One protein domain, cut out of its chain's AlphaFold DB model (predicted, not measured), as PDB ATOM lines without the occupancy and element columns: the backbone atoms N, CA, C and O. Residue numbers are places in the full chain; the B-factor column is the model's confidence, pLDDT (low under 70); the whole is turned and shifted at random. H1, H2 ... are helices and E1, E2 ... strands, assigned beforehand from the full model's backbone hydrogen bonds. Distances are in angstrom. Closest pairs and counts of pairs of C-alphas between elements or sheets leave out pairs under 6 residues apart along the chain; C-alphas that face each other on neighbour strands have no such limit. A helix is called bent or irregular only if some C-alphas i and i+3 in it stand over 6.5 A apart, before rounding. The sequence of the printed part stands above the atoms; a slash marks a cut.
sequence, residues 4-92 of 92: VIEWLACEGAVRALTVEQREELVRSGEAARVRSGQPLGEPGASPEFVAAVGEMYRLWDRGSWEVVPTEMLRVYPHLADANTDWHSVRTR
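Overview. This is residues 4 to 92 of the 92 residues of an uncharacterized protein of Curtobacterium sp. MCSS17_006 (UniProt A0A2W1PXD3). The domain is an elongated, loosely joined shape: two long helices, H2 and H3, make an open V at one end, and three short helices, H4, H5 and H6, make a small cluster at the other. Between them lies a short two-stranded ribbon, E1 and E2, with H1 beside it; the V narrows toward this ribbon, and the stretches that stand free, residues 31 to 38 and 43 to 48, lie at its open end. There are 89 residues printed, with six named helices and two named strands in the order H1 E1 H2 H3 E2 H4 H5 H6; the sheet has the order E1 - E2 and is antiparallel, and the class is mostly helix. The whole is loose, with a radius of gyration of the C-alphas of 16.9 A, and it spans 48 by 27 by 21 A.

Arrangement. Start at the first printed residue with H1, residues 4 to 10, and look on to E1, residues 14 to 16: their closest C-alphas, those of Leu 8 and Val 14, are 5.8 A apart. Beside E1 you find E2, residues 65 to 67, its antiparallel neighbour, with 148 degrees between their directions. The C-alphas of 14 and 67 face each other at 4.5 A, and N 15 and O 66, at 2.8 A, and N 66 and O 15, at 2.9 A, are within hydrogen-bond range. H1 and E2 are near each other, with 5 pairs of C-alphas within 10 A. Past E1 comes H2, residues 19 to 36, and then H3, residues 47 to 62. H2 and H3 touch and run opposite ways at a steep tilt of 46 degrees. Look for where they touch in residues 22 to 29 of H2 and 57 to 62 of H3 alone; the closest C-alphas are those of Arg 22 and Arg 62, 5.0 A apart. After E2 comes H4, residues 69 to 75, which is apart from H1, but only just, with a closest distance of 8.0 A between their C-alphas. H5, residues 77 to 81, is close to H4 but not clearly touching it; their closest C-alphas, Leu 73 and Leu 79, are 6.5 A apart. H6, residues 84 to 90, touches H4 about perpendicular, at 74 degrees, with the C-alphas of Thr 70 and Val 89 closest at 6.5 A. H5 and H6 touch only at the corner by their link, where the C-alphas of Ala 80 and His 87 are closest at 4.2 A. In H1, H2, H3, H4 and H6 every O i to N i+4 pair is within hydrogen-bond range; in H5 it is 0 of 1, beside 2 of 2 for O i to N i+3. H2 and H3 are both apart from H4, H5 and H6.

Along the chain. Find C-alpha 4 at (46.183, -21.963, 16.827), where H1 begins. From C-alpha 19 at (54.561, -10.118, 0.486), H2 runs 25.7 A to C-alpha 36. H3 runs 22.6 A from C-alpha 47 to C-alpha 62. The last element, H6, ends at C-alpha 90, at (44.622, -38.590, 1.361). H5 is neither bent nor irregular, but only just: C-alphas 77 and 80 are 6.1 A apart.

Size, cuts and confidence. The two C-alphas farthest apart are those of Ser 46 and Thr 91, 49.6 A. The printed part has no cut and ends at residue 92, the chain's last. The link from H2 to H3 is short, with 10 residues; the other links are tight, and no link is long. The mean pLDDT of the printed part is 92.3, and no printed residue is under 70.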
ATOM      1  N   VAL A   4      46.481 -20.837  17.727       92.44
ATOM      2  CA  VAL A   4      46.183 -21.963  16.827       92.44
ATOM      3  C   VAL A   4      46.938 -21.868  15.498       92.44
ATOM      4  O   VAL A   4      47.477 -22.868  15.047       92.44
ATOM      5  N   ILE A   5      47.004 -20.689  14.871       91.12
ATOM      6  CA  ILE A   5      47.682 -20.516  13.574       91.12
ATOM      7  C   ILE A   5      49.192 -20.685  13.734       91.12
ATOM      8  O   ILE A   5      49.826 -21.320  12.901       91.12
ATOM      9  N   GLU A   6      49.755 -20.168  14.826       92.56
ATOM     10  CA  GLU A   6      51.171 -20.359  15.158       92.56
ATOM     11  C   GLU A   6      51.491 -21.840  15.364       92.56
ATOM     12  O   GLU A   6      52.445 -22.347  14.785       92.56
ATOM     13  N   TRP A   7      50.649 -22.557  16.113       95.62
ATOM     14  CA  TRP A   7      50.793 -23.999  16.287       95.62
ATOM     15  C   TRP A   7      50.686 -24.767  14.959       95.62
ATOM     16  O   TRP A   7      51.539 -25.603  14.675       95.62
ATOM     17  N   LEU A   8      49.712 -24.447  14.101       96.69
ATOM     18  CA  LEU A   8      49.585 -25.073  12.779       96.69
ATOM     19  C   LEU A   8      50.785 -24.778  11.873       96.69
ATOM     20  O   LEU A   8      51.182 -25.639  11.091       96.69
ATOM     21  N   ALA A   9      51.368 -23.584  11.976       95.88
ATOM     22  CA  ALA A   9      52.584 -23.241  11.251       95.88
ATOM     23  C   ALA A   9      53.781 -24.057  11.762       95.88
ATOM     24  O   ALA A   9      54.569 -24.550  10.956       95.88
ATOM     25  N   CYS A  10      53.892 -24.263  13.079       96.00
ATOM     26  CA  CYS A  10      54.903 -25.146  13.666       96.00
ATOM     27  C   CYS A  10      54.746 -26.606  13.213       96.00
ATOM     28  O   CYS A  10      55.747 -27.269  12.966       96.00
ATOM     29  N   GLU A  11      53.512 -27.091  13.056       96.88
ATOM     30  CA  GLU A  11      53.222 -28.430  12.519       96.88
ATOM     31  C   GLU A  11      53.391 -28.535  10.991       96.88
ATOM     32  O   GLU A  11      53.210 -29.615  10.427       96.88
ATOM     33  N   GLY A  12      53.704 -27.429  10.305       96.81
ATOM     34  CA  GLY A  12      53.823 -27.369   8.845       96.81
ATOM     35  C   GLY A  12      52.488 -27.424   8.096       96.81
ATOM     36  O   GLY A  12      52.476 -27.408   6.867       96.81
ATOM     37  N   ALA A  13      51.360 -27.453   8.810       97.44
ATOM     38  CA  ALA A  13      50.017 -27.528   8.239       97.44
ATOM     39  C   ALA A  13      49.601 -26.236   7.515       97.44
ATOM     40  O   ALA A  13      48.753 -26.263   6.622       97.44
ATOM     41  N   VAL A  14      50.208 -25.101   7.876       97.38
ATOM     42  CA  VAL A  14      50.078 -23.834   7.148       97.38
ATOM     43  C   VAL A  14      51.438 -23.179   6.941       97.38
ATOM     44  O   VAL A  14      52.352 -23.347   7.745       97.38
ATOM     45  N   ARG A  15      51.560 -22.375   5.884       96.31
ATOM     46  CA  ARG A  15      52.746 -21.562   5.604       96.31
ATOM     47  C   ARG A  15      52.382 -20.108   5.347       96.31
ATOM     48  O   ARG A  15      51.329 -19.795   4.788       96.31
ATOM     49  N   ALA A  16      53.263 -19.215   5.785       94.12
ATOM     50  CA  ALA A  16      53.099 -17.795   5.534       94.12
ATOM     51  C   ALA A  16      53.286 -17.526   4.039       94.12
ATOM     52  O   ALA A  16      54.250 -17.995   3.435       94.12
ATOM     53  N   LEU A  17      52.382 -16.737   3.465       95.12
ATOM     54  CA  LEU A  17      52.549 -16.196   2.121       95.12
ATOM     55  C   LEU A  17      53.626 -15.106   2.121       95.12
ATOM     56  O   LEU A  17      53.717 -14.339   3.093       95.12
ATOM     57  N   THR A  18      54.388 -15.004   1.028       95.06
ATOM     58  CA  THR A  18      55.295 -13.869   0.799       95.06
ATOM     59  C   THR A  18      54.506 -12.570   0.631       95.06
ATOM     60  O   THR A  18      53.284 -12.581   0.457       95.06
ATOM     61  N   VAL A  19      55.196 -11.429   0.690       94.25
ATOM     62  CA  VAL A  19      54.561 -10.118   0.486       94.25
ATOM     63  C   VAL A  19      53.916 -10.049  -0.900       94.25
ATOM     64  O   VAL A  19      52.752  -9.678  -1.018       94.25
ATOM     65  N   GLU A  20      54.616 -10.525  -1.926       96.31
ATOM     66  CA  GLU A  20      54.160 -10.514  -3.317       96.31
ATOM     67  C   GLU A  20      52.914 -11.387  -3.508       96.31
ATOM     68  O   GLU A  20      51.969 -10.997  -4.192       96.31
ATOM     69  N   GLN A  21      52.874 -12.558  -2.863       96.19
ATOM     70  CA  GLN A  21      51.709 -13.446  -2.903       96.19
ATOM     71  C   GLN A  21      50.489 -12.819  -2.219       96.19
ATOM     72  O   GLN A  21      49.372 -12.945  -2.716       96.19
ATOM     73  N   ARG A  22      50.687 -12.118  -1.097       96.06
ATOM     74  CA  ARG A  22      49.610 -11.394  -0.401       96.06
ATOM     75  C   ARG A  22      49.069 -10.248  -1.248       96.06
ATOM     76  O   ARG A  22      47.861 -10.038  -1.293       96.06
ATOM     77  N   GLU A  23      49.942  -9.517  -1.932       96.38
ATOM     78  CA  GLU A  23      49.540  -8.437  -2.836       96.38
ATOM     79  C   GLU A  23      48.793  -8.956  -4.069       96.38
ATOM     80  O   GLU A  23      47.798  -8.360  -4.482       96.38
ATOM     81  N   GLU A  24      49.222 -10.083  -4.640       96.81
ATOM     82  CA  GLU A  24      48.470 -10.756  -5.705       96.81
ATOM     83  C   GLU A  24      47.102 -11.241  -5.207       96.81
ATOM     84  O   GLU A  24      46.105 -11.103  -5.917       96.81
ATOM     85  N   LEU A  25      47.006 -11.744  -3.971       95.44
ATOM     86  CA  LEU A  25      45.726 -12.151  -3.393       95.44
ATOM     87  C   LEU A  25      44.764 -10.962  -3.255       95.44
ATOM     88  O   LEU A  25      43.609 -11.066  -3.662       95.44
ATOM     89  N   VAL A  26      45.255  -9.807  -2.791       95.44
ATOM     90  CA  VAL A  26      44.472  -8.560  -2.761       95.44
ATOM     91  C   VAL A  26      43.990  -8.183  -4.166       95.44
ATOM     92  O   VAL A  26      42.792  -7.989  -4.374       95.44
ATOM     93  N   ARG A  27      44.899  -8.117  -5.151       95.62
ATOM     94  CA  ARG A  27      44.554  -7.723  -6.529       95.62
ATOM     95  C   ARG A  27      43.537  -8.671  -7.162       95.62
ATOM     96  O   ARG A  27      42.561  -8.227  -7.768       95.62
ATOM     97  N   SER A  28      43.750  -9.976  -7.025       94.69
ATOM     98  CA  SER A  28      42.854 -10.994  -7.578       94.69
ATOM     99  C   SER A  28      41.491 -11.004  -6.878       94.69
ATOM    100  O   SER A  28      40.468 -11.128  -7.557       94.69
ATOM    101  N   GLY A  29      41.455 -10.787  -5.560       92.06
ATOM    102  CA  GLY A  29      40.232 -10.638  -4.776       92.06
ATOM    103  C   GLY A  29      39.417  -9.408  -5.179       92.06
ATOM    104  O   GLY A  29      38.204  -9.504  -5.369       92.06
ATOM    105  N   GLU A  30      40.057  -8.250  -5.362       92.25
ATOM    106  CA  GLU A  30      39.403  -7.040  -5.883       92.25
ATOM    107  C   GLU A  30      38.829  -7.278  -7.287       92.25
ATOM    108  O   GLU A  30      37.650  -7.009  -7.532       92.25
ATOM    109  N   ALA A  31      39.616  -7.873  -8.188       92.25
ATOM    110  CA  ALA A  31      39.164  -8.195  -9.538       92.25
ATOM    111  C   ALA A  31      37.986  -9.189  -9.546       92.25
ATOM    112  O   ALA A  31      37.058  -9.048 -10.344       92.25
ATOM    113  N   ALA A  32      37.996 -10.190  -8.660       90.12
ATOM    114  CA  ALA A  32      36.906 -11.153  -8.526       90.12
ATOM    115  C   ALA A  32      35.606 -10.487  -8.060       90.12
ATOM    116  O   ALA A  32      34.550 -10.755  -8.638       90.12
ATOM    117  N   ARG A  33      35.678  -9.573  -7.082       87.88
ATOM    118  CA  ARG A  33      34.509  -8.827  -6.588       87.88
ATOM    119  C   ARG A  33      33.902  -7.958  -7.686       87.88
ATOM    120  O   ARG A  33      32.700  -8.059  -7.927       87.88
ATOM    121  N   VAL A  34      34.733  -7.223  -8.433       87.69
ATOM    122  CA  VAL A  34      34.287  -6.437  -9.598       87.69
ATOM    123  C   VAL A  34      33.573  -7.321 -10.626       87.69
ATOM    124  O   VAL A  34      32.474  -6.985 -11.056       87.69
ATOM    125  N   ARG A  35      34.145  -8.483 -10.981       89.81
ATOM    126  CA  ARG A  35      33.512  -9.423 -11.928       89.81
ATOM    127  C   ARG A  35      32.195 -10.002 -11.414       89.81
ATOM    128  O   ARG A  35      31.286 -10.218 -12.206       89.81
ATOM    129  N   SER A  36      32.103 -10.280 -10.115       87.56
ATOM    130  CA  SER A  36      30.903 -10.862  -9.504       87.56
ATOM    131  C   SER A  36      29.739  -9.874  -9.383       87.56
ATOM    132  O   SER A  36      28.619 -10.291  -9.103       87.56
ATOM    133  N   GLY A  37      30.001  -8.571  -9.547       80.06
ATOM    134  CA  GLY A  37      29.008  -7.522  -9.334       80.06
ATOM    135  C   GLY A  37      28.495  -7.439  -7.893       80.06
ATOM    136  O   GLY A  37      27.512  -6.743  -7.656       80.06
ATOM    137  N   GLN A  38      29.119  -8.139  -6.936       74.50
ATOM    138  CA  GLN A  38      28.747  -8.056  -5.529       74.50
ATOM    139  C   GLN A  38      29.228  -6.718  -4.955       74.50
ATOM    140  O   GLN A  38      30.441  -6.486  -4.887       74.50
ATOM    141  N   PRO A  39      28.311  -5.821  -4.553       74.19
ATOM    142  CA  PRO A  39      28.700  -4.553  -3.962       74.19
ATOM    143  C   PRO A  39      29.363  -4.790  -2.598       74.19
ATOM    144  O   PRO A  39      28.958  -5.663  -1.835       74.19
ATOM    145  N   LEU A  40      30.366  -3.971  -2.267       80.88
ATOM    146  CA  LEU A  40      31.060  -3.965  -0.966       80.88
ATOM    147  C   LEU A  40      30.178  -3.440   0.192       80.88
ATOM    148  O   LEU A  40      30.679  -3.121   1.264       80.88
ATOM    149  N   GLY A  41      28.873  -3.307  -0.021       77.44
ATOM    150  CA  GLY A  41      27.908  -2.791   0.937       77.44
ATOM    151  C   GLY A  41      26.483  -2.954   0.421       77.44
ATOM    152  O   GLY A  41      26.256  -3.284  -0.744       77.44
ATOM    153  N   GLU A  42      25.517  -2.737   1.302       79.56
ATOM    154  CA  GLU A  42      24.096  -2.767   0.962       79.56
ATOM    155  C   GLU A  42      23.671  -1.552   0.112       79.56
ATOM    156  O   GLU A  42      24.358  -0.523   0.107       79.56
ATOM    157  N   PRO A  43      22.551  -1.632  -0.633       81.44
ATOM    158  CA  PRO A  43      22.035  -0.491  -1.379       81.44
ATOM    159  C   PRO A  43      21.827   0.729  -0.470       81.44
ATOM    160  O   PRO A  43      21.100   0.658   0.515       81.44
ATOM    161  N   GLY A  44      22.454   1.856  -0.818       83.12
ATOM    162  CA  GLY A  44      22.403   3.087  -0.019       83.12
ATOM    163  C   GLY A  44      23.500   3.218   1.042       83.12
ATOM    164  O   GLY A  44      23.505   4.214   1.764       83.12
ATOM    165  N   ALA A  45      24.441   2.271   1.125       87.69
ATOM    166  CA  ALA A  45      25.611   2.400   1.987       87.69
ATOM    167  C   ALA A  45      26.423   3.667   1.665       87.69
ATOM    168  O   ALA A  45      26.582   4.048   0.500       87.69
ATOM    169  N   SER A  46      26.963   4.311   2.704       93.44
ATOM    170  CA  SER A  46      27.770   5.516   2.527       93.44
ATOM    171  C   SER A  46      29.118   5.195   1.860       93.44
ATOM    172  O   SER A  46      29.635   4.080   2.013       93.44
ATOM    173  N   PRO A  47      29.737   6.157   1.151       91.62
ATOM    174  CA  PRO A  47      31.070   5.974   0.578       91.62
ATOM    175  C   PRO A  47      32.125   5.562   1.615       91.62
ATOM    176  O   PRO A  47      32.986   4.731   1.327       91.62
ATOM    177  N   GLU A  48      32.044   6.096   2.836       94.56
ATOM    178  CA  GLU A  48      32.962   5.775   3.934       94.56
ATOM    179  C   GLU A  48      32.804   4.323   4.389       94.56
ATOM    180  O   GLU A  48      33.802   3.636   4.615       94.56
ATOM    181  N   PHE A  49      31.564   3.833   4.480       91.38
ATOM    182  CA  PHE A  49      31.293   2.436   4.811       91.38
ATOM    183  C   PHE A  49      31.861   1.498   3.744       91.38
ATOM    184  O   PHE A  49      32.576   0.549   4.062       91.38
ATOM    185  N   VAL A  50      31.602   1.800   2.469       91.50
ATOM    186  CA  VAL A  50      32.119   1.021   1.335       91.50
ATOM    187  C   VAL A  50      33.651   0.981   1.346       91.50
ATOM    188  O   VAL A  50      34.246  -0.080   1.144       91.50
ATOM    189  N   ALA A  51      34.304   2.110   1.636       91.00
ATOM    190  CA  ALA A  51      35.757   2.178   1.765       91.00
ATOM    191  C   ALA A  51      36.277   1.328   2.938       91.00
ATOM    192  O   ALA A  51      37.265   0.606   2.779       91.00
ATOM    193  N   ALA A  52      35.598   1.365   4.089       93.88
ATOM    194  CA  ALA A  52      35.962   0.574   5.262       93.88
ATOM    195  C   ALA A  52      35.844  -0.938   5.006       93.88
ATOM    196  O   ALA A  52      36.751  -1.693   5.357       93.88
ATOM    197  N   VAL A  53      34.772  -1.383   4.342       92.12
ATOM    198  CA  VAL A  53      34.602  -2.794   3.953       92.12
ATOM    199  C   VAL A  53      35.676  -3.219   2.952       92.12
ATOM    200  O   VAL A  53      36.257  -4.297   3.089       92.12
ATOM    201  N   GLY A  54      35.991  -2.362   1.977       92.44
ATOM    202  CA  GLY A  54      37.095  -2.597   1.049       92.44
ATOM    203  C   GLY A  54      38.423  -2.820   1.777       92.44
ATOM    204  O   GLY A  54      39.110  -3.805   1.509       92.44
ATOM    205  N   GLU A  55      38.764  -1.963   2.742       94.62
ATOM    206  CA  GLU A  55      40.005  -2.117   3.508       94.62
ATOM    207  C   GLU A  55      39.999  -3.355   4.409       94.62
ATOM    208  O   GLU A  55      41.018  -4.038   4.519       94.62
ATOM    209  N   MET A  56      38.851  -3.706   4.994       93.69
ATOM    210  CA  MET A  56      38.702  -4.940   5.765       93.69
ATOM    211  C   MET A  56      39.033  -6.175   4.917       93.69
ATOM    212  O   MET A  56      39.785  -7.041   5.365       93.69
ATOM    213  N   TYR A  57      38.538  -6.243   3.677       92.81
ATOM    214  CA  TYR A  57      38.874  -7.347   2.780       92.81
ATOM    215  C   TYR A  57      40.361  -7.389   2.434       92.81
ATOM    216  O   TYR A  57      40.960  -8.460   2.500       92.81
ATOM    217  N   ARG A  58      40.987  -6.240   2.145       94.31
ATOM    218  CA  ARG A  58      42.441  -6.198   1.905       94.31
ATOM    219  C   ARG A  58      43.227  -6.680   3.113       94.31
ATOM    220  O   ARG A  58      44.236  -7.363   2.956       94.31
ATOM    221  N   LEU A  59      42.788  -6.324   4.318       94.94
ATOM    222  CA  LEU A  59      43.417  -6.774   5.552       94.94
ATOM    223  C   LEU A  59      43.308  -8.297   5.714       94.94
ATOM    224  O   LEU A  59      44.285  -8.928   6.113       94.94
ATOM    225  N   TRP A  60      42.161  -8.891   5.377       92.81
ATOM    226  CA  TRP A  60      41.980 -10.345   5.393       92.81
ATOM    227  C   TRP A  60      42.861 -11.046   4.357       92.81
ATOM    228  O   TRP A  60      43.562 -12.000   4.698       92.81
ATOM    229  N   ASP A  61      42.904 -10.533   3.128       94.31
ATOM    230  CA  ASP A  61      43.744 -11.080   2.061       94.31
ATOM    231  C   ASP A  61      45.234 -11.002   2.464       94.31
ATOM    232  O   ASP A  61      45.957 -11.998   2.423       94.31
ATOM    233  N   ARG A  62      45.695  -9.866   3.009       93.31
ATOM    234  CA  ARG A  62      47.070  -9.730   3.535       93.31
ATOM    235  C   ARG A  62      47.346 -10.604   4.757       93.31
ATOM    236  O   ARG A  62      48.502 -10.943   5.004       93.31
ATOM    237  N   GLY A  63      46.327 -10.927   5.547       92.06
ATOM    238  CA  GLY A  63      46.420 -11.773   6.739       92.06
ATOM    239  C   GLY A  63      46.342 -13.274   6.453       92.06
ATOM    240  O   GLY A  63      46.441 -14.067   7.391       92.06
ATOM    241  N   SER A  64      46.157 -13.663   5.190       93.44
ATOM    242  CA  SER A  64      45.926 -15.047   4.793       93.44
ATOM    243  C   SER A  64      47.194 -15.903   4.836       93.44
ATOM    244  O   SER A  64      48.323 -15.426   4.694       93.44
ATOM    245  N   TRP A  65      46.975 -17.200   5.034       95.25
ATOM    246  CA  TRP A  65      47.997 -18.240   5.067       95.25
ATOM    247  C   TRP A  65      47.666 -19.294   4.025       95.25
ATOM    248  O   TRP A  65      46.498 -19.535   3.724       95.25
ATOM    249  N   GLU A  66      48.694 -19.946   3.504       96.00
ATOM    250  CA  GLU A  66      48.495 -21.087   2.628       96.00
ATOM    251  C   GLU A  66      48.412 -22.366   3.449       96.00
ATOM    252  O   GLU A  66      49.254 -22.631   4.306       96.00
ATOM    253  N   VAL A  67      47.394 -23.167   3.167       96.56
ATOM    254  CA  VAL A  67      47.214 -24.489   3.759       96.56
ATOM    255  C   VAL A  67      48.072 -25.491   2.998       96.56
ATOM    256  O   VAL A  67      48.013 -25.535   1.772       96.56
ATOM    257  N   VAL A  68      48.835 -26.314   3.719       96.88
ATOM    258  CA  VAL A  68      49.591 -27.441   3.159       96.88
ATOM    259  C   VAL A  68      48.744 -28.700   3.353       96.88
ATOM    260  O   VAL A  68      48.694 -29.222   4.468       96.88
ATOM    261  N   PRO A  69      48.031 -29.200   2.323       95.19
ATOM    262  CA  PRO A  69      46.936 -30.142   2.553       95.19
ATOM    263  C   PRO A  69      47.373 -31.476   3.167       95.19
ATOM    264  O   PRO A  69      46.700 -31.990   4.057       95.19
ATOM    265  N   THR A  70      48.518 -32.011   2.742       95.38
ATOM    266  CA  THR A  70      49.072 -33.261   3.280       95.38
ATOM    267  C   THR A  70      49.394 -33.142   4.773       95.38
ATOM    268  O   THR A  70      48.974 -33.982   5.564       95.38
ATOM    269  N   GLU A  71      50.062 -32.060   5.180       97.19
ATOM    270  CA  GLU A  71      50.389 -31.813   6.590       97.19
ATOM    271  C   GLU A  71      49.148 -31.463   7.416       97.19
ATOM    272  O   GLU A  71      49.006 -31.892   8.558       97.19
ATOM    273  N   MET A  72      48.185 -30.751   6.825       97.38
ATOM    274  CA  MET A  72      46.910 -30.472   7.479       97.38
ATOM    275  C   MET A  72      46.134 -31.762   7.778       97.38
ATOM    276  O   MET A  72      45.552 -31.876   8.853       97.38
ATOM    277  N   LEU A  73      46.168 -32.762   6.889       96.50
ATOM    278  CA  LEU A  73      45.572 -34.077   7.147       96.50
ATOM    279  C   LEU A  73      46.320 -34.882   8.214       96.50
ATOM    280  O   LEU A  73      45.698 -35.684   8.907       96.50
ATOM    281  N   ARG A  74      47.627 -34.659   8.389       95.69
ATOM    282  CA  ARG A  74      48.391 -35.244   9.503       95.69
ATOM    283  C   ARG A  74      47.896 -34.709  10.850       95.69
ATOM    284  O   ARG A  74      47.762 -35.479  11.797       95.69
ATOM    285  N   VAL A  75      47.599 -33.410  10.923       95.94
ATOM    286  CA  VAL A  75      47.093 -32.745  12.138       95.94
ATOM    287  C   VAL A  75      45.603 -33.024  12.367       95.94
ATOM    288  O   VAL A  75      45.188 -33.312  13.489       95.94
ATOM    289  N   TYR A  76      44.795 -32.985  11.306       95.19
ATOM    290  CA  TYR A  76      43.349 -33.204  11.340       95.19
ATOM    291  C   TYR A  76      42.905 -34.268  10.322       95.19
ATOM    292  O   TYR A  76      42.342 -33.941   9.274       95.19
ATOM    293  N   PRO A  77      43.066 -35.565  10.645       95.06
ATOM    294  CA  PRO A  77      42.758 -36.654   9.714       95.06
ATOM    295  C   PRO A  77      41.292 -36.712   9.273       95.06
ATOM    296  O   PRO A  77      40.991 -37.129   8.157       95.06
ATOM    297  N   HIS A  78      40.379 -36.258  10.134       95.12
ATOM    298  CA  HIS A  78      38.938 -36.264   9.878       95.12
ATOM    299  C   HIS A  78      38.518 -35.326   8.735       95.12
ATOM    300  O   HIS A  78      37.421 -35.475   8.200       95.12
ATOM    301  N   LEU A  79      39.375 -34.383   8.314       94.38
ATOM    302  CA  LEU A  79      39.088 -33.546   7.145       94.38
ATOM    303  C   LEU A  79      38.929 -34.385   5.871       94.38
ATOM    304  O   LEU A  79      38.154 -34.004   4.999       94.38
ATOM    305  N   ALA A  80      39.578 -35.553   5.783       93.38
ATOM    306  CA  ALA A  80      39.441 -36.463   4.644       93.38
ATOM    307  C   ALA A  80      38.017 -37.005   4.444       93.38
ATOM    308  O   ALA A  80      37.698 -37.491   3.358       93.38
ATOM    309  N   ASP A  81      37.176 -36.924   5.474       94.88
ATOM    310  CA  ASP A  81      35.776 -37.337   5.415       94.88
ATOM    311  C   ASP A  81      34.831 -36.119   5.307       94.88
ATOM    312  O   ASP A  81      33.626 -36.283   5.129       94.88
ATOM    313  N   ALA A  82      35.365 -34.890   5.380       92.94
ATOM    314  CA  ALA A  82      34.580 -33.657   5.337       92.94
ATOM    315  C   ALA A  82      34.156 -33.261   3.914       92.94
ATOM    316  O   ALA A  82      33.055 -32.744   3.730       92.94
ATOM    317  N   ASN A  83      35.016 -33.468   2.907       92.19
ATOM    318  CA  ASN A  83      34.677 -33.253   1.498       92.19
ATOM    319  C   ASN A  83      35.610 -34.019   0.538       92.19
ATOM    320  O   ASN A  83      36.646 -34.560   0.929       92.19
ATOM    321  N   THR A  84      35.232 -34.031  -0.743       91.00
ATOM    322  CA  THR A  84      35.956 -34.728  -1.816       91.00
ATOM    323  C   THR A  84      37.379 -34.209  -2.027       91.00
ATOM    324  O   THR A  84      38.273 -35.004  -2.316       91.00
ATOM    325  N   ASP A  85      37.619 -32.906  -1.861       92.50
ATOM    326  CA  ASP A  85      38.938 -32.308  -2.093       92.50
ATOM    327  C   ASP A  85      39.956 -32.849  -1.085       92.50
ATOM    328  O   ASP A  85      41.013 -33.350  -1.471       92.50
ATOM    329  N   TRP A  86      39.598 -32.861   0.200       94.69
ATOM    330  CA  TRP A  86      40.417 -33.446   1.261       94.69
ATOM    331  C   TRP A  86      40.584 -34.953   1.118       94.69
ATOM    332  O   TRP A  86      41.682 -35.478   1.320       94.69
ATOM    333  N   HIS A  87      39.518 -35.654   0.729       90.56
ATOM    334  CA  HIS A  87      39.589 -37.084   0.463       90.56
ATOM    335  C   HIS A  87      40.628 -37.400  -0.619       90.56
ATOM    336  O   HIS A  87      41.441 -38.308  -0.456       90.56
ATOM    337  N   SER A  88      40.642 -36.604  -1.694       91.56
ATOM    338  CA  SER A  88      41.560 -36.792  -2.817       91.56
ATOM    339  C   SER A  88      43.029 -36.611  -2.424       91.56
ATOM    340  O   SER A  88      43.888 -37.325  -2.942       91.56
ATOM    341  N   VAL A  89      43.322 -35.705  -1.483       90.38
ATOM    342  CA  VAL A  89      44.679 -35.494  -0.953       90.38
ATOM    343  C   VAL A  89      45.153 -36.722  -0.179       90.38
ATOM    344  O   VAL A  89      46.306 -37.107  -0.328       90.38
ATOM    345  N   ARG A  90      44.276 -37.375   0.599       91.06
ATOM    346  CA  ARG A  90      44.622 -38.590   1.361       91.06
ATOM    347  C   ARG A  90      44.993 -39.773   0.461       91.06
ATOM    348  O   ARG A  90      45.750 -40.640   0.880       91.06
ATOM    349  N   THR A  91      44.407 -39.849  -0.732       86.62
ATOM    350  CA  THR A  91      44.558 -40.988  -1.654       86.62
ATOM    351  C   THR A  91      45.666 -40.819  -2.698       86.62
ATOM    352  O   THR A  91      45.816 -41.696  -3.546       86.62
ATOM    353  N   ARG A  92      46.391 -39.694  -2.681       77.81
ATOM    354  CA  ARG A  92      47.552 -39.427  -3.547       77.81
ATOM    355  C   ARG A  92      48.843 -39.874  -2.879       77.81
ATOM    356  O   ARG A  92      49.705 -40.380  -3.626       77.81
TER     357      ARG A  92